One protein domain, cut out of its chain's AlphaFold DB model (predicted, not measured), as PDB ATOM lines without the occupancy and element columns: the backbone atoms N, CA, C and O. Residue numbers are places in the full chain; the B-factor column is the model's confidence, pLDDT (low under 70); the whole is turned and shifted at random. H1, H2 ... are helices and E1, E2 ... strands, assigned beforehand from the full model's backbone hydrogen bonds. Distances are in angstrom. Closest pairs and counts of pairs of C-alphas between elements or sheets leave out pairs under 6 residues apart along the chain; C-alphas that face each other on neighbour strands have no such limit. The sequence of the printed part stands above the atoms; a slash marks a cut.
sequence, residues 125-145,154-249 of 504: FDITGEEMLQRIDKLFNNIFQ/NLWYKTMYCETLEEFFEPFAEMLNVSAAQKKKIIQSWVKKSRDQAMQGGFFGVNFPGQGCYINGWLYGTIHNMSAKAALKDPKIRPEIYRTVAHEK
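Overview. This is residues 125 to 145 and 154 to 249 of the 504 residues of an uncharacterized protein of Candidatus Schekmanbacteria bacterium RBG_13_48_7 (UniProt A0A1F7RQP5). A small three-stranded sheet makes the core, with H6 over one face and H2 over the other, and H3 folds back beside H2 in a helical hairpin. H4 and H5 make a corner where E1 and E3 finish, and H1 lies far from H3, near H6. The printed part has 117 residues, mostly helix by class, with six named helices and three named strands in the order H1 E1 H2 H3 E2 E3 H4 H5 H6. The mixed sheet runs E1 E3 E2; the whole is compact, radius of gyration of the C-alphas 14.9 A, spanning 45 by 34 by 21 A.

Along the chain. Find E3, residues 212 to 216, from C-alpha 212 at (15.732, -8.360, 6.844); E1 is residues 158 to 162, E2 residues 205 to 208. H4 is residues 217 to 223, H5 residues 228 to 233, and H6 residues 238 to 249, ending at (16.001, -9.479, 15.109). H2 is residues 165 to 174; H3, residues 180 to 200, is 30.6 A long, with a kink of 28 degrees near residue 194. H1, residues 131 to 144, is 19.8 A long.

Arrangement. E1 and E3 are parallel, N 160 and O 213 2.8 A apart; the hairpin E2 and E3 is antiparallel, N 206 and O 214 2.9 A apart. H6 and H2 are on opposite faces, making three layers, at heights over the sheet of 8.9 A and 9.5 A. H3 touches H2, the C-alphas of Ala 173 and Lys 183 being closest at 5.6 A. H4 touches H5, about perpendicular at 88 degrees, closest C-alphas Gly 221 and Ala 228, 4.3 A; both only graze the sheet. H1 and H6 are close but not clearly touching, closest C-alphas Leu 133 and Tyr 242, 7.3 A. Each O i to N i+4 pair is within hydrogen-bond range in H1, H4 and H6, but 4 of 6 in H2, 15 of 17 in H3 and 1 of 2 in H5.

Size, cuts and confidence. Residues 146 to 153 are not printed, and C-alphas 145 and 154 stand 14.3 A apart across this cut. Of the links printed whole, none is long. The C-alphas farthest apart, of Ile 143 and Ala 181, are 46.7 A apart; no printed residue is under 70 in pLDDT.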
ATOM      1  N   PHE A 125      24.935  -1.148   3.705       77.38
ATOM      2  CA  PHE A 125      25.917  -2.133   4.151       77.38
ATOM      3  C   PHE A 125      25.182  -3.352   4.695       77.38
ATOM      4  O   PHE A 125      24.474  -3.270   5.700       77.38
ATOM      5  N   ASP A 126      25.343  -4.488   4.020       83.06
ATOM      6  CA  ASP A 126      24.996  -5.777   4.607       83.06
ATOM      7  C   ASP A 126      26.011  -6.068   5.721       83.06
ATOM      8  O   ASP A 126      27.167  -6.409   5.460       83.06
ATOM      9  N   ILE A 127      25.583  -5.869   6.969       84.81
ATOM     10  CA  ILE A 127      26.412  -6.085   8.158       84.81
ATOM     11  C   ILE A 127      26.211  -7.484   8.744       84.81
ATOM     12  O   ILE A 127      26.796  -7.800   9.774       84.81
ATOM     13  N   THR A 128      25.459  -8.370   8.078       80.75
ATOM     14  CA  THR A 128      25.243  -9.764   8.521       80.75
ATOM     15  C   THR A 128      26.565 -10.509   8.730       80.75
ATOM     16  O   THR A 128      26.685 -11.374   9.599       80.75
ATOM     17  N   GLY A 129      27.580 -10.165   7.932       81.62
ATOM     18  CA  GLY A 129      28.927 -10.721   8.022       81.62
ATOM     19  C   GLY A 129      29.769 -10.203   9.191       81.62
ATOM     20  O   GLY A 129      30.841 -10.755   9.429       81.62
ATOM     21  N   GLU A 130      29.335  -9.163   9.910       85.62
ATOM     22  CA  GLU A 130      30.120  -8.614  11.013       85.62
ATOM     23  C   GLU A 130      30.256  -9.620  12.156       85.62
ATOM     24  O   GLU A 130      29.276 -10.182  12.650       85.62
ATOM     25  N   GLU A 131      31.497  -9.801  12.615       85.62
ATOM     26  CA  GLU A 131      31.859 -10.774  13.647       85.62
ATOM     27  C   GLU A 131      30.984 -10.635  14.896       85.62
ATOM     28  O   GLU A 131      30.531 -11.632  15.459       85.62
ATOM     29  N   MET A 132      30.696  -9.398  15.309       84.75
ATOM     30  CA  MET A 132      29.897  -9.161  16.503       84.75
ATOM     31  C   MET A 132      28.426  -9.538  16.307       84.75
ATOM     32  O   MET A 132      27.845 -10.130  17.209       84.75
ATOM     33  N   LEU A 133      27.822  -9.290  15.141       87.38
ATOM     34  CA  LEU A 133      26.439  -9.717  14.882       87.38
ATOM     35  C   LEU A 133      26.328 -11.239  14.810       87.38
ATOM     36  O   LEU A 133      25.446 -11.829  15.431       87.38
ATOM     37  N   GLN A 134      27.286 -11.893  14.152       88.81
ATOM     38  CA  GLN A 134      27.366 -13.354  14.163       88.81
ATOM     39  C   GLN A 134      27.555 -13.896  15.580       88.81
ATOM     40  O   GLN A 134      27.019 -14.950  15.926       88.81
ATOM     41  N   ARG A 135      28.326 -13.190  16.415       88.38
ATOM     42  CA  ARG A 135      28.494 -13.534  17.825       88.38
ATOM     43  C   ARG A 135      27.193 -13.352  18.602       88.38
ATOM     44  O   ARG A 135      26.923 -14.209  19.430       88.38
ATOM     45  N   ILE A 136      26.393 -12.319  18.337       91.19
ATOM     46  CA  ILE A 136      25.072 -12.118  18.958       91.19
ATOM     47  C   ILE A 136      24.146 -13.292  18.643       91.19
ATOM     48  O   ILE A 136      23.622 -13.905  19.571       91.19
ATOM     49  N   ASP A 137      24.019 -13.661  17.366       91.56
ATOM     50  CA  ASP A 137      23.170 -14.778  16.938       91.56
ATOM     51  C   ASP A 137      23.627 -16.104  17.568       91.56
ATOM     52  O   ASP A 137      22.835 -16.834  18.164       91.56
ATOM     53  N   LYS A 138      24.935 -16.399  17.504       91.81
ATOM     54  CA  LYS A 138      25.519 -17.605  18.113       91.81
ATOM     55  C   LYS A 138      25.330 -17.628  19.624       91.81
ATOM     56  O   LYS A 138      25.028 -18.674  20.188       91.81
ATOM     57  N   LEU A 139      25.533 -16.492  20.286       93.50
ATOM     58  CA  LEU A 139      25.393 -16.370  21.731       93.50
ATOM     59  C   LEU A 139      23.940 -16.605  22.142       93.50
ATOM     60  O   LEU A 139      23.704 -17.414  23.031       93.50
ATOM     61  N   PHE A 140      22.979 -15.991  21.449       95.75
ATOM     62  CA  PHE A 140      21.551 -16.220  21.665       95.75
ATOM     63  C   PHE A 140      21.184 -17.701  21.488       95.75
ATOM     64  O   PHE A 140      20.607 -18.307  22.396       95.75
ATOM     65  N   ASN A 141      21.593 -18.318  20.374       94.25
ATOM     66  CA  ASN A 141      21.326 -19.734  20.108       94.25
ATOM     67  C   ASN A 141      21.926 -20.645  21.181       94.25
ATOM     68  O   ASN A 141      21.235 -21.518  21.702       94.25
ATOM     69  N   ASN A 142      23.181 -20.415  21.570       94.25
ATOM     70  CA  ASN A 142      23.867 -21.226  22.575       94.25
ATOM     71  C   ASN A 142      23.250 -21.075  23.968       94.25
ATOM     72  O   ASN A 142      23.029 -22.074  24.652       94.25
ATOM     73  N   ILE A 143      22.969 -19.838  24.381       95.44
ATOM     74  CA  ILE A 143      22.414 -19.526  25.699       95.44
ATOM     75  C   ILE A 143      21.022 -20.139  25.850       95.44
ATOM     76  O   ILE A 143      20.742 -20.801  26.850       95.44
ATOM     77  N   PHE A 144      20.148 -19.938  24.863       96.19
ATOM     78  CA  PHE A 144      18.762 -20.394  24.949       96.19
ATOM     79  C   PHE A 144      18.548 -21.801  24.395       96.19
ATOM     80  O   PHE A 144      17.468 -22.353  24.583       96.19
ATOM     81  N   GLN A 145      19.555 -22.416  23.770       94.69
ATOM     82  CA  GLN A 145      19.479 -23.731  23.120       94.69
ATOM     83  C   GLN A 145      18.403 -23.796  22.024       94.69
ATOM     84  O   GLN A 145      17.678 -24.788  21.911       94.69
ATOM     85  N   ASN A 154      15.905 -19.935  10.489       86.44
ATOM     86  CA  ASN A 154      14.773 -19.013  10.458       86.44
ATOM     87  C   ASN A 154      15.148 -17.590  10.916       86.44
ATOM     88  O   ASN A 154      14.437 -16.650  10.582       86.44
ATOM     89  N   LEU A 155      16.260 -17.421  11.642       85.69
ATOM     90  CA  LEU A 155      16.806 -16.109  12.009       85.69
ATOM     91  C   LEU A 155      17.999 -15.685  11.136       85.69
ATOM     92  O   LEU A 155      18.576 -14.625  11.363       85.69
ATOM     93  N   TRP A 156      18.395 -16.473  10.132       83.94
ATOM     94  CA  TRP A 156      19.548 -16.174   9.265       83.94
ATOM     95  C   TRP A 156      19.185 -15.268   8.084       83.94
ATOM     96  O   TRP A 156      19.640 -15.471   6.959       83.94
ATOM     97  N   TYR A 157      18.354 -14.261   8.329       86.12
ATOM     98  CA  TYR A 157      18.080 -13.213   7.354       86.12
ATOM     99  C   TYR A 157      19.016 -12.019   7.552       86.12
ATOM    100  O   TYR A 157      19.682 -11.880   8.584       86.12
ATOM    101  N   LYS A 158      19.078 -11.167   6.526       91.62
ATOM    102  CA  LYS A 158      20.050 -10.077   6.444       91.62
ATOM    103  C   LYS A 158      19.840  -9.040   7.540       91.62
ATOM    104  O   LYS A 158      18.706  -8.675   7.841       91.62
ATOM    105  N   THR A 159      20.931  -8.505   8.073       93.81
ATOM    106  CA  THR A 159      20.925  -7.273   8.861       93.81
ATOM    107  C   THR A 159      21.525  -6.153   8.018       93.81
ATOM    108  O   THR A 159      22.710  -6.172   7.691       93.81
ATOM    109  N   MET A 160      20.692  -5.185   7.650       94.69
ATOM    110  CA  MET A 160      21.049  -4.075   6.774       94.69
ATOM    111  C   MET A 160      21.272  -2.816   7.609       94.69
ATOM    112  O   MET A 160      20.368  -2.380   8.317       94.69
ATOM    113  N   TYR A 161      22.455  -2.211   7.511       95.38
ATOM    114  CA  TYR A 161      22.726  -0.894   8.081       95.38
ATOM    115  C   TYR A 161      22.553   0.169   6.998       95.38
ATOM    116  O   TYR A 161      23.304   0.192   6.019       95.38
ATOM    117  N   CYS A 162      21.540   1.015   7.164       95.25
ATOM    118  CA  CYS A 162      21.175   2.041   6.195       95.25
ATOM    119  C   CYS A 162      21.850   3.367   6.558       95.25
ATOM    120  O   CYS A 162      21.564   3.949   7.607       95.25
ATOM    121  N   GLU A 163      22.739   3.862   5.698       94.69
ATOM    122  CA  GLU A 163      23.411   5.150   5.896       94.69
ATOM    123  C   GLU A 163      22.508   6.341   5.560       94.69
ATOM    124  O   GLU A 163      22.755   7.459   6.026       94.69
ATOM    125  N   THR A 164      21.446   6.111   4.784       93.44
ATOM    126  CA  THR A 164      20.455   7.131   4.427       93.44
ATOM    127  C   THR A 164      19.040   6.743   4.851       93.44
ATOM    128  O   THR A 164      18.702   5.568   5.021       93.44
ATOM    129  N   LEU A 165      18.179   7.752   5.016       91.75
ATOM    130  CA  LEU A 165      16.757   7.524   5.270       91.75
ATOM    131  C   LEU A 165      16.090   6.860   4.067       91.75
ATOM    132  O   LEU A 165      15.235   6.012   4.254       91.75
ATOM    133  N   GLU A 166      16.480   7.216   2.845       92.62
ATOM    134  CA  GLU A 166      15.977   6.614   1.613       92.62
ATOM    135  C   GLU A 166      16.208   5.097   1.605       92.62
ATOM    136  O   GLU A 166      15.287   4.337   1.324       92.62
ATOM    137  N   GLU A 167      17.402   4.653   1.989       90.94
ATOM    138  CA  GLU A 167      17.741   3.234   2.100       90.94
ATOM    139  C   GLU A 167      16.964   2.509   3.189       90.94
ATOM    140  O   GLU A 167      16.557   1.362   2.991       90.94
ATOM    141  N   PHE A 168      16.806   3.162   4.343       91.94
ATOM    142  CA  PHE A 168      15.977   2.658   5.428       91.94
ATOM    143  C   PHE A 168      14.532   2.536   4.957       91.94
ATOM    144  O   PHE A 168      13.876   1.549   5.265       91.94
ATOM    145  N   PHE A 169      14.064   3.498   4.153       89.00
ATOM    146  CA  PHE A 169      12.674   3.612   3.761       89.00
ATOM    147  C   PHE A 169      12.244   2.759   2.562       89.00
ATOM    148  O   PHE A 169      11.072   2.402   2.426       89.00
ATOM    149  N   GLU A 170      13.175   2.450   1.671       89.06
ATOM    150  CA  GLU A 170      12.908   1.748   0.418       89.06
ATOM    151  C   GLU A 170      12.186   0.398   0.596       89.06
ATOM    152  O   GLU A 170      11.151   0.224  -0.054       89.06
ATOM    153  N   PRO A 171      12.593  -0.501   1.519       86.19
ATOM    154  CA  PRO A 171      11.896  -1.770   1.725       86.19
ATOM    155  C   PRO A 171      10.426  -1.584   2.120       86.19
ATOM    156  O   PRO A 171       9.569  -2.360   1.704       86.19
ATOM    157  N   PHE A 172      10.084  -0.525   2.871       82.12
ATOM    158  CA  PHE A 172       8.683  -0.266   3.230       82.12
ATOM    159  C   PHE A 172       7.879   0.182   2.007       82.12
ATOM    160  O   PHE A 172       6.732  -0.224   1.825       82.12
ATOM    161  N   ALA A 173       8.468   1.026   1.156       82.25
ATOM    162  CA  ALA A 173       7.803   1.513  -0.046       82.25
ATOM    163  C   ALA A 173       7.613   0.400  -1.087       82.25
ATOM    164  O   ALA A 173       6.633   0.417  -1.835       82.25
ATOM    165  N   GLU A 174       8.512  -0.585  -1.133       83.50
ATOM    166  CA  GLU A 174       8.398  -1.745  -2.020       83.50
ATOM    167  C   GLU A 174       7.136  -2.565  -1.756       83.50
ATOM    168  O   GLU A 174       6.515  -3.039  -2.709       83.50
ATOM    169  N   MET A 175       6.708  -2.636  -0.495       76.12
ATOM    170  CA  MET A 175       5.512  -3.360  -0.069       76.12
ATOM    171  C   MET A 175       4.195  -2.722  -0.515       76.12
ATOM    172  O   MET A 175       3.158  -3.398  -0.520       76.12
ATOM    173  N   LEU A 176       4.223  -1.435  -0.862       75.12
ATOM    174  CA  LEU A 176       3.053  -0.695  -1.309       75.12
ATOM    175  C   LEU A 176       2.715  -1.069  -2.752       75.12
ATOM    176  O   LEU A 176       3.584  -1.076  -3.631       75.12
ATOM    177  N   ASN A 177       1.431  -1.314  -3.013       76.19
ATOM    178  CA  ASN A 177       0.925  -1.581  -4.356       76.19
ATOM    179  C   ASN A 177       0.706  -0.271  -5.138       76.19
ATOM    180  O   ASN A 177      -0.408   0.080  -5.513       76.19
ATOM    181  N   VAL A 178       1.784   0.490  -5.329       77.62
ATOM    182  CA  VAL A 178       1.780   1.792  -6.012       77.62
ATOM    183  C   VAL A 178       2.868   1.853  -7.082       77.62
ATOM    184  O   VAL A 178       3.843   1.099  -7.054       77.62
ATOM    185  N   SER A 179       2.723   2.768  -8.041       81.62
ATOM    186  CA  SER A 179       3.714   2.951  -9.111       81.62
ATOM    187  C   SER A 179       5.088   3.365  -8.566       81.62
ATOM    188  O   SER A 179       5.185   4.019  -7.526       81.62
ATOM    189  N   ALA A 180       6.168   3.083  -9.303       86.31
ATOM    190  CA  ALA A 180       7.525   3.497  -8.919       86.31
ATOM    191  C   ALA A 180       7.645   5.019  -8.681       86.31
ATOM    192  O   ALA A 180       8.317   5.469  -7.752       86.31
ATOM    193  N   ALA A 181       6.934   5.827  -9.476       83.44
ATOM    194  CA  ALA A 181       6.885   7.276  -9.300       83.44
ATOM    195  C   ALA A 181       6.195   7.686  -7.986       83.44
ATOM    196  O   ALA A 181       6.655   8.610  -7.313       83.44
ATOM    197  N   GLN A 182       5.114   6.998  -7.599       80.31
ATOM    198  CA  GLN A 182       4.458   7.205  -6.306       80.31
ATOM    199  C   GLN A 182       5.350   6.740  -5.152       80.31
ATOM    200  O   GLN A 182       5.524   7.509  -4.213       80.31
ATOM    201  N   LYS A 183       5.993   5.566  -5.253       85.19
ATOM    202  CA  LYS A 183       6.956   5.076  -4.248       85.19
ATOM    203  C   LYS A 183       8.037   6.117  -3.963       85.19
ATOM    204  O   LYS A 183       8.265   6.467  -2.811       85.19
ATOM    205  N   LYS A 184       8.622   6.714  -5.006       88.50
ATOM    206  CA  LYS A 184       9.622   7.783  -4.858       88.50
ATOM    207  C   LYS A 184       9.081   9.009  -4.111       88.50
ATOM    208  O   LYS A 184       9.758   9.524  -3.227       88.50
ATOM    209  N   LYS A 185       7.870   9.478  -4.442       85.88
ATOM    210  CA  LYS A 185       7.227  10.611  -3.742       85.88
ATOM    211  C   LYS A 185       6.948  10.291  -2.273       85.88
ATOM    212  O   LYS A 185       7.137  11.139  -1.407       85.88
ATOM    213  N   ILE A 186       6.511   9.065  -2.009       83.50
ATOM    214  CA  ILE A 186       6.218   8.555  -0.673       83.50
ATOM    215  C   ILE A 186       7.498   8.519   0.176       83.50
ATOM    216  O   ILE A 186       7.527   9.142   1.235       83.50
ATOM    217  N   ILE A 187       8.579   7.915  -0.330       89.00
ATOM    218  CA  ILE A 187       9.891   7.899   0.343       89.00
ATOM    219  C   ILE A 187      10.353   9.329   0.640       89.00
ATOM    220  O   ILE A 187      10.737   9.628   1.764       89.00
ATOM    221  N   GLN A 188      10.261  10.247  -0.328       88.94
ATOM    222  CA  GLN A 188      10.639  11.651  -0.122       88.94
ATOM    223  C   GLN A 188       9.841  12.324   1.004       88.94
ATOM    224  O   GLN A 188      10.402  13.115   1.764       88.94
ATOM    225  N   SER A 189       8.550  12.008   1.127       86.44
ATOM    226  CA  SER A 189       7.701  12.496   2.218       86.44
ATOM    227  C   SER A 189       8.172  11.968   3.578       86.44
ATOM    228  O   SER A 189       8.339  12.752   4.515       86.44
ATOM    229  N   TRP A 190       8.461  10.668   3.682       87.19
ATOM    230  CA  TRP A 190       8.948  10.055   4.926       87.19
ATOM    231  C   TRP A 190      10.315  10.590   5.326       87.19
ATOM    232  O   TRP A 190      10.502  10.993   6.469       87.19
ATOM    233  N   VAL A 191      11.237  10.691   4.367       90.50
ATOM    234  CA  VAL A 191      12.561  11.288   4.568       90.50
ATOM    235  C   VAL A 191      12.434  12.698   5.136       90.50
ATOM    236  O   VAL A 191      13.118  13.034   6.100       90.50
ATOM    237  N   LYS A 192      11.556  13.529   4.559       89.75
ATOM    238  CA  LYS A 192      11.329  14.893   5.048       89.75
ATOM    239  C   LYS A 192      10.834  14.880   6.495       89.75
ATOM    240  O   LYS A 192      11.447  15.516   7.343       89.75
ATOM    241  N   LYS A 193       9.783  14.110   6.784       86.50
ATOM    242  CA  LYS A 193       9.199  14.032   8.127       86.50
ATOM    243  C   LYS A 193      10.203  13.527   9.171       86.50
ATOM    244  O   LYS A 193      10.304  14.104  10.247       86.50
ATOM    245  N   SER A 194      10.982  12.496   8.846       89.06
ATOM    246  CA  SER A 194      12.019  11.973   9.740       89.06
ATOM    247  C   SER A 194      13.157  12.960   9.972       89.06
ATOM    248  O   SER A 194      13.669  13.020  11.085       89.06
ATOM    249  N   ARG A 195      13.527  13.778   8.978       90.75
ATOM    250  CA  ARG A 195      14.485  14.877   9.181       90.75
ATOM    251  C   ARG A 195      13.940  15.940  10.129       90.75
ATOM    252  O   ARG A 195      14.670  16.369  11.016       90.75
ATOM    253  N   ASP A 196      12.671  16.307   9.980       87.31
ATOM    254  CA  ASP A 196      12.022  17.316  10.824       87.31
ATOM    255  C   ASP A 196      11.908  16.861  12.297       87.31
ATOM    256  O   ASP A 196      11.863  17.695  13.200       87.31
ATOM    257  N   GLN A 197      11.896  15.547  12.550       86.56
ATOM    258  CA  GLN A 197      11.702  14.955  13.882       86.56
ATOM    259  C   GLN A 197      12.968  14.349  14.507       86.56
ATOM    260  O   GLN A 197      12.930  13.998  15.680       86.56
ATOM    261  N   ALA A 198      14.091  14.259  13.787       86.19
ATOM    262  CA  ALA A 198      15.253  13.462  14.200       86.19
ATOM    263  C   ALA A 198      15.795  13.783  15.606       86.19
ATOM    264  O   ALA A 198      16.202  12.880  16.333       86.19
ATOM    265  N   MET A 199      15.765  15.057  16.014       82.62
ATOM    266  CA  MET A 199      16.233  15.489  17.342       82.62
ATOM    267  C   MET A 199      15.269  15.134  18.482       82.62
ATOM    268  O   MET A 199      15.657  15.179  19.644       82.62
ATOM    269  N   GLN A 200      14.018  14.800  18.162       80.12
ATOM    270  CA  GLN A 200      12.999  14.342  19.112       80.12
ATOM    271  C   GLN A 200      12.983  12.809  19.228       80.12
ATOM    272  O   GLN A 200      12.209  12.260  20.007       80.12
ATOM    273  N   GLY A 201      13.835  12.122  18.460       80.50
ATOM    274  CA  GLY A 201      13.894  10.670  18.359       80.50
ATOM    275  C   GLY A 201      13.430  10.158  16.996       80.50
ATOM    276  O   GLY A 201      13.200  10.911  16.048       80.50
ATOM    277  N   GLY A 202      13.317   8.839  16.883       85.56
ATOM    278  CA  GLY A 202      12.866   8.187  15.663       85.56
ATOM    279  C   GLY A 202      12.981   6.672  15.745       85.56
ATOM    280  O   GLY A 202      13.295   6.105  16.789       85.56
ATOM    281  N   PHE A 203      12.729   6.016  14.617       87.44
ATOM    282  CA  PHE A 203      12.850   4.567  14.505       87.44
ATOM    283  C   PHE A 203      14.304   4.196  14.228       87.44
ATOM    284  O   PHE A 203      14.822   4.482  13.147       87.44
ATOM    285  N   PHE A 204      14.953   3.574  15.210       93.62
ATOM    286  CA  PHE A 204      16.340   3.118  15.106       93.62
ATOM    287  C   PHE A 204      16.481   1.811  14.329       93.62
ATOM    288  O   PHE A 204      17.530   1.559  13.737       93.62
ATOM    289  N   GLY A 205      15.430   0.997  14.283       94.25
ATOM    290  CA  GLY A 205      15.424  -0.244  13.533       94.25
ATOM    291  C   GLY A 205      14.019  -0.730  13.220       94.25
ATOM    292  O   GLY A 205      13.024  -0.157  13.666       94.25
ATOM    293  N   VAL A 206      13.961  -1.757  12.381       92.44
ATOM    294  CA  VAL A 206      12.748  -2.515  12.103       92.44
ATOM    295  C   VAL A 206      13.093  -3.938  11.675       92.44
ATOM    296  O   VAL A 206      13.995  -4.175  10.866       92.44
ATOM    297  N   ASN A 207      12.324  -4.896  12.165       91.62
ATOM    298  CA  ASN A 207      12.275  -6.231  11.605       91.62
ATOM    299  C   ASN A 207      11.246  -6.339  10.473       91.62
ATOM    300  O   ASN A 207      10.051  -6.137  10.691       91.62
ATOM    301  N   PHE A 208      11.697  -6.754   9.292       86.38
ATOM    302  CA  PHE A 208      10.837  -7.161   8.188       86.38
ATOM    303  C   PHE A 208      10.815  -8.681   8.039       86.38
ATOM    304  O   PHE A 208      11.807  -9.265   7.580       86.38
ATOM    305  N   PRO A 209       9.675  -9.324   8.345       79.56
ATOM    306  CA  PRO A 209       9.475 -10.744   8.097       79.56
ATOM    307  C   PRO A 209       9.889 -11.144   6.674       79.56
ATOM    308  O   PRO A 209       9.406 -10.587   5.691       79.56
ATOM    309  N   GLY A 210      10.811 -12.103   6.564       76.19
ATOM    310  CA  GLY A 210      11.265 -12.656   5.283       76.19
ATOM    311  C   GLY A 210      12.218 -11.780   4.459       76.19
ATOM    312  O   GLY A 210      12.753 -12.281   3.476       76.19
ATOM    313  N   GLN A 211      12.476 -10.524   4.847       84.06
ATOM    314  CA  GLN A 211      13.408  -9.645   4.122       84.06
ATOM    315  C   GLN A 211      14.691  -9.374   4.907       84.06
ATOM    316  O   GLN A 211      15.792  -9.578   4.391       84.06
ATOM    317  N   GLY A 212      14.572  -8.896   6.147       89.81
ATOM    318  CA  GLY A 212      15.732  -8.360   6.844       89.81
ATOM    319  C   GLY A 212      15.428  -7.637   8.152       89.81
ATOM    320  O   GLY A 212      14.316  -7.183   8.391       89.81
ATOM    321  N   CYS A 213      16.456  -7.464   8.977       93.56
ATOM    322  CA  CYS A 213      16.491  -6.486  10.059       93.56
ATOM    323  C   CYS A 213      17.171  -5.222   9.524       93.56
ATOM    324  O   CYS A 213      18.356  -5.260   9.198       93.56
ATOM    325  N   TYR A 214      16.453  -4.110   9.431       94.94
ATOM    326  CA  TYR A 214      16.982  -2.851   8.909       94.94
ATOM    327  C   TYR A 214      17.269  -1.903  10.063       94.94
ATOM    328  O   TYR A 214      16.409  -1.679  10.908       94.94
ATOM    329  N   ILE A 215      18.474  -1.343  10.094       96.31
ATOM    330  CA  ILE A 215      18.945  -0.418  11.123       96.31
ATOM    331  C   ILE A 215      19.116   0.965  10.503       96.31
ATOM    332  O   ILE A 215      19.782   1.126   9.478       96.31
ATOM    333  N   ASN A 216      18.528   1.973  11.140       95.69
ATOM    334  CA  ASN A 216      18.562   3.362  10.709       95.69
ATOM    335  C   ASN A 216      19.879   4.031  11.133       95.69
ATOM    336  O   ASN A 216      19.934   4.826  12.074       95.69
ATOM    337  N   GLY A 217      20.962   3.696  10.433       96.38
ATOM    338  CA  GLY A 217      22.285   4.265  10.670       96.38
ATOM    339  C   GLY A 217      22.334   5.784  10.517       96.38
ATOM    340  O   GLY A 217      23.053   6.458  11.258       96.38
ATOM    341  N   TRP A 218      21.519   6.338   9.613       95.94
ATOM    342  CA  TRP A 218      21.349   7.784   9.464       95.94
ATOM    343  C   TRP A 218      20.916   8.460  10.773       95.94
ATOM    344  O   TRP A 218      21.460   9.510  11.125       95.94
ATOM    345  N   LEU A 219      19.964   7.871  11.507       95.81
ATOM    346  CA  LEU A 219      19.456   8.445  12.755       95.81
ATOM    347  C   LEU A 219      20.529   8.449  13.849       95.81
ATOM    348  O   LEU A 219      20.728   9.481  14.487       95.81
ATOM    349  N   TYR A 220      21.278   7.350  14.002       96.44
ATOM    350  CA  TYR A 220      22.431   7.303  14.910       96.44
ATOM    351  C   TYR A 220      23.466   8.374  14.562       96.44
ATOM    352  O   TYR A 220      23.887   9.138  15.428       96.44
ATOM    353  N   GLY A 221      23.847   8.480  13.287       95.06
ATOM    354  CA  GLY A 221      24.764   9.529  12.843       95.06
ATOM    355  C   GLY A 221      24.241  10.929  13.181       95.06
ATOM    356  O   GLY A 221      24.964  11.746  13.745       95.06
ATOM    357  N   THR A 222      22.960  11.183  12.915       94.88
ATOM    358  CA  THR A 222      22.327  12.489  13.136       94.88
ATOM    359  C   THR A 222      22.303  12.882  14.613       94.88
ATOM    360  O   THR A 222      22.763  13.971  14.953       94.88
ATOM    361  N   ILE A 223      21.834  11.997  15.499       94.75
ATOM    362  CA  ILE A 223      21.732  12.270  16.943       94.75
ATOM    363  C   ILE A 223      23.115  12.492  17.571       94.75
ATOM    364  O   ILE A 223      23.263  13.325  18.463       94.75
ATOM    365  N   HIS A 224      24.144  11.804  17.071       94.19
ATOM    366  CA  HIS A 224      25.516  11.934  17.566       94.19
ATOM    367  C   HIS A 224      26.393  12.891  16.744       94.19
ATOM    368  O   HIS A 224      27.608  12.936  16.948       94.19
ATOM    369  N   ASN A 225      25.797  13.671  15.834       94.88
ATOM    370  CA  ASN A 225      26.480  14.647  14.984       94.88
ATOM    371  C   ASN A 225      27.705  14.072  14.234       94.88
ATOM    372  O   ASN A 225      28.794  14.652  14.221       94.88
ATOM    373  N   MET A 226      27.536  12.905  13.616       96.31
ATOM    374  CA  MET A 226      28.555  12.218  12.824       96.31
ATOM    375  C   MET A 226      27.944  11.477  11.627       96.31
ATOM    376  O   MET A 226      26.731  11.372  11.480       96.31
ATOM    377  N   SER A 227      28.779  10.951  10.728       95.00
ATOM    378  CA  SER A 227      28.273  10.084   9.651       95.00
ATOM    379  C   SER A 227      27.778   8.742  10.206       95.00
ATOM    380  O   SER A 227      28.348   8.242  11.176       95.00
ATOM    381  N   ALA A 228      26.798   8.114   9.552       94.62
ATOM    382  CA  ALA A 228      26.329   6.766   9.897       94.62
ATOM    383  C   ALA A 228      27.494   5.756   9.965       94.62
ATOM    384  O   ALA A 228      27.662   5.032  10.944       94.62
ATOM    385  N   LYS A 229      28.399   5.792   8.982       92.62
ATOM    386  CA  LYS A 229      29.609   4.959   8.965       92.62
ATOM    387  C   LYS A 229      30.536   5.183  10.161       92.62
ATOM    388  O   LYS A 229      31.187   4.244  10.619       92.62
ATOM    389  N   ALA A 230      30.646   6.426  10.630       93.69
ATOM    390  CA  ALA A 230      31.415   6.746  11.829       93.69
ATOM    391  C   ALA A 230      30.706   6.222  13.084       93.69
ATOM    392  O   ALA A 230      31.366   5.595  13.906       93.69
ATOM    393  N   ALA A 231      29.382   6.376  13.174       95.31
ATOM    394  CA  ALA A 231      28.578   5.871  14.286       95.31
ATOM    395  C   ALA A 231      28.692   4.348  14.443       95.31
ATOM    396  O   ALA A 231      28.906   3.862  15.550       95.31
ATOM    397  N   LEU A 232      28.660   3.592  13.339       93.25
ATOM    398  CA  LEU A 232      28.853   2.136  13.358       93.25
ATOM    399  C   LEU A 232      30.215   1.712  13.939       93.25
ATOM    400  O   LEU A 232      30.338   0.650  14.550       93.25
ATOM    401  N   LYS A 233      31.249   2.539  13.757       93.19
ATOM    402  CA  LYS A 233      32.613   2.273  14.237       93.19
ATOM    403  C   LYS A 233      32.900   2.867  15.612       93.19
ATOM    404  O   LYS A 233      33.915   2.513  16.213       93.19
ATOM    405  N   ASP A 234      32.055   3.772  16.094       95.88
ATOM    406  CA  ASP A 234      32.260   4.450  17.364       95.88
ATOM    407  C   ASP A 234      32.024   3.466  18.525       95.88
ATOM    408  O   ASP A 234      30.945   2.882  18.633       95.88
ATOM    409  N   PRO A 235      33.004   3.254  19.421       94.12
ATOM    410  CA  PRO A 235      32.880   2.276  20.498       94.12
ATOM    411  C   PRO A 235      31.787   2.610  21.525       94.12
ATOM    412  O   PRO A 235      31.401   1.712  22.270       94.12
ATOM    413  N   LYS A 236      31.298   3.856  21.583       94.69
ATOM    414  CA  LYS A 236      30.198   4.277  22.462       94.69
ATOM    415  C   LYS A 236      28.828   4.036  21.833       94.69
ATOM    416  O   LYS A 236      27.922   3.638  22.548       94.69
ATOM    417  N   ILE A 237      28.693   4.239  20.523       95.50
ATOM    418  CA  ILE A 237      27.405   4.126  19.810       95.50
ATOM    419  C   ILE A 237      27.165   2.695  19.323       95.50
ATOM    420  O   ILE A 237      26.043   2.197  19.313       95.50
ATOM    421  N   ARG A 238      28.232   1.993  18.941       92.50
ATOM    422  CA  ARG A 238      28.159   0.631  18.415       92.50
ATOM    423  C   ARG A 238      27.403  -0.357  19.326       92.50
ATOM    424  O   ARG A 238      26.624  -1.138  18.783       92.50
ATOM    425  N   PRO A 239      27.552  -0.345  20.668       92.56
ATOM    426  CA  PRO A 239      26.712  -1.159  21.548       92.56
ATOM    427  C   PRO A 239      25.214  -0.859  21.404       92.56
ATOM    428  O   PRO A 239      24.417  -1.790  21.354       92.56
ATOM    429  N   GLU A 240      24.820   0.410  21.259       94.88
ATOM    430  CA  GLU A 240      23.417   0.803  21.064       94.88
ATOM    431  C   GLU A 240      22.858   0.275  19.735       94.88
ATOM    432  O   GLU A 240      21.747  -0.248  19.695       94.88
ATOM    433  N   ILE A 241      23.654   0.323  18.663       95.38
ATOM    434  CA  ILE A 241      23.300  -0.270  17.362       95.38
ATOM    435  C   ILE A 241      23.047  -1.776  17.508       95.38
ATOM    436  O   ILE A 241      22.053  -2.305  17.010       95.38
ATOM    437  N   TYR A 242      23.931  -2.483  18.213       94.50
ATOM    438  CA  TYR A 242      23.797  -3.921  18.436       94.50
ATOM    439  C   TYR A 242      22.619  -4.279  19.345       94.50
ATOM    440  O   TYR A 242      21.962  -5.295  19.107       94.50
ATOM    441  N   ARG A 243      22.298  -3.432  20.327       95.50
ATOM    442  CA  ARG A 243      21.068  -3.554  21.118       95.50
ATOM    443  C   ARG A 243      19.830  -3.459  20.244       95.50
ATOM    444  O   ARG A 243      18.961  -4.316  20.357       95.50
ATOM    445  N   THR A 244      19.778  -2.503  19.320       96.88
ATOM    446  CA  THR A 244      18.662  -2.401  18.372       96.88
ATOM    447  C   THR A 244      18.594  -3.601  17.433       96.88
ATOM    448  O   THR A 244      17.502  -4.095  17.169       96.88
ATOM    449  N   VAL A 245      19.727  -4.159  16.992       96.19
ATOM    450  CA  VAL A 245      19.705  -5.434  16.252       96.19
ATOM    451  C   VAL A 245      19.105  -6.553  17.105       96.19
ATOM    452  O   VAL A 245      18.268  -7.300  16.607       96.19
ATOM    453  N   ALA A 246      19.482  -6.674  18.380       96.94
ATOM    454  CA  ALA A 246      18.894  -7.670  19.273       96.94
ATOM    455  C   ALA A 246      17.384  -7.443  19.469       96.94
ATOM    456  O   ALA A 246      16.617  -8.399  19.373       96.94
ATOM    457  N   HIS A 247      16.950  -6.196  19.661       97.56
ATOM    458  CA  HIS A 247      15.540  -5.821  19.781       97.56
ATOM    459  C   HIS A 247      14.728  -6.252  18.554       97.56
ATOM    460  O   HIS A 247      13.730  -6.960  18.657       97.56
ATOM    461  N   GLU A 248      15.182  -5.873  17.365       95.94
ATOM    462  CA  GLU A 248      14.437  -6.121  16.134       95.94
ATOM    463  C   GLU A 248      14.535  -7.587  15.709       95.94
ATOM    464  O   GLU A 248      13.524  -8.255  15.485       95.94
ATOM    465  N   LYS A 249      15.753  -8.131  15.628       95.44
ATOM    466  CA  LYS A 249      16.001  -9.479  15.109       95.44
ATOM    467  C   LYS A 249      15.641 -10.568  16.116       95.44
ATOM    468  O   LYS A 249      14.893 -11.489  15.796       95.44
TER     469      LYS A 249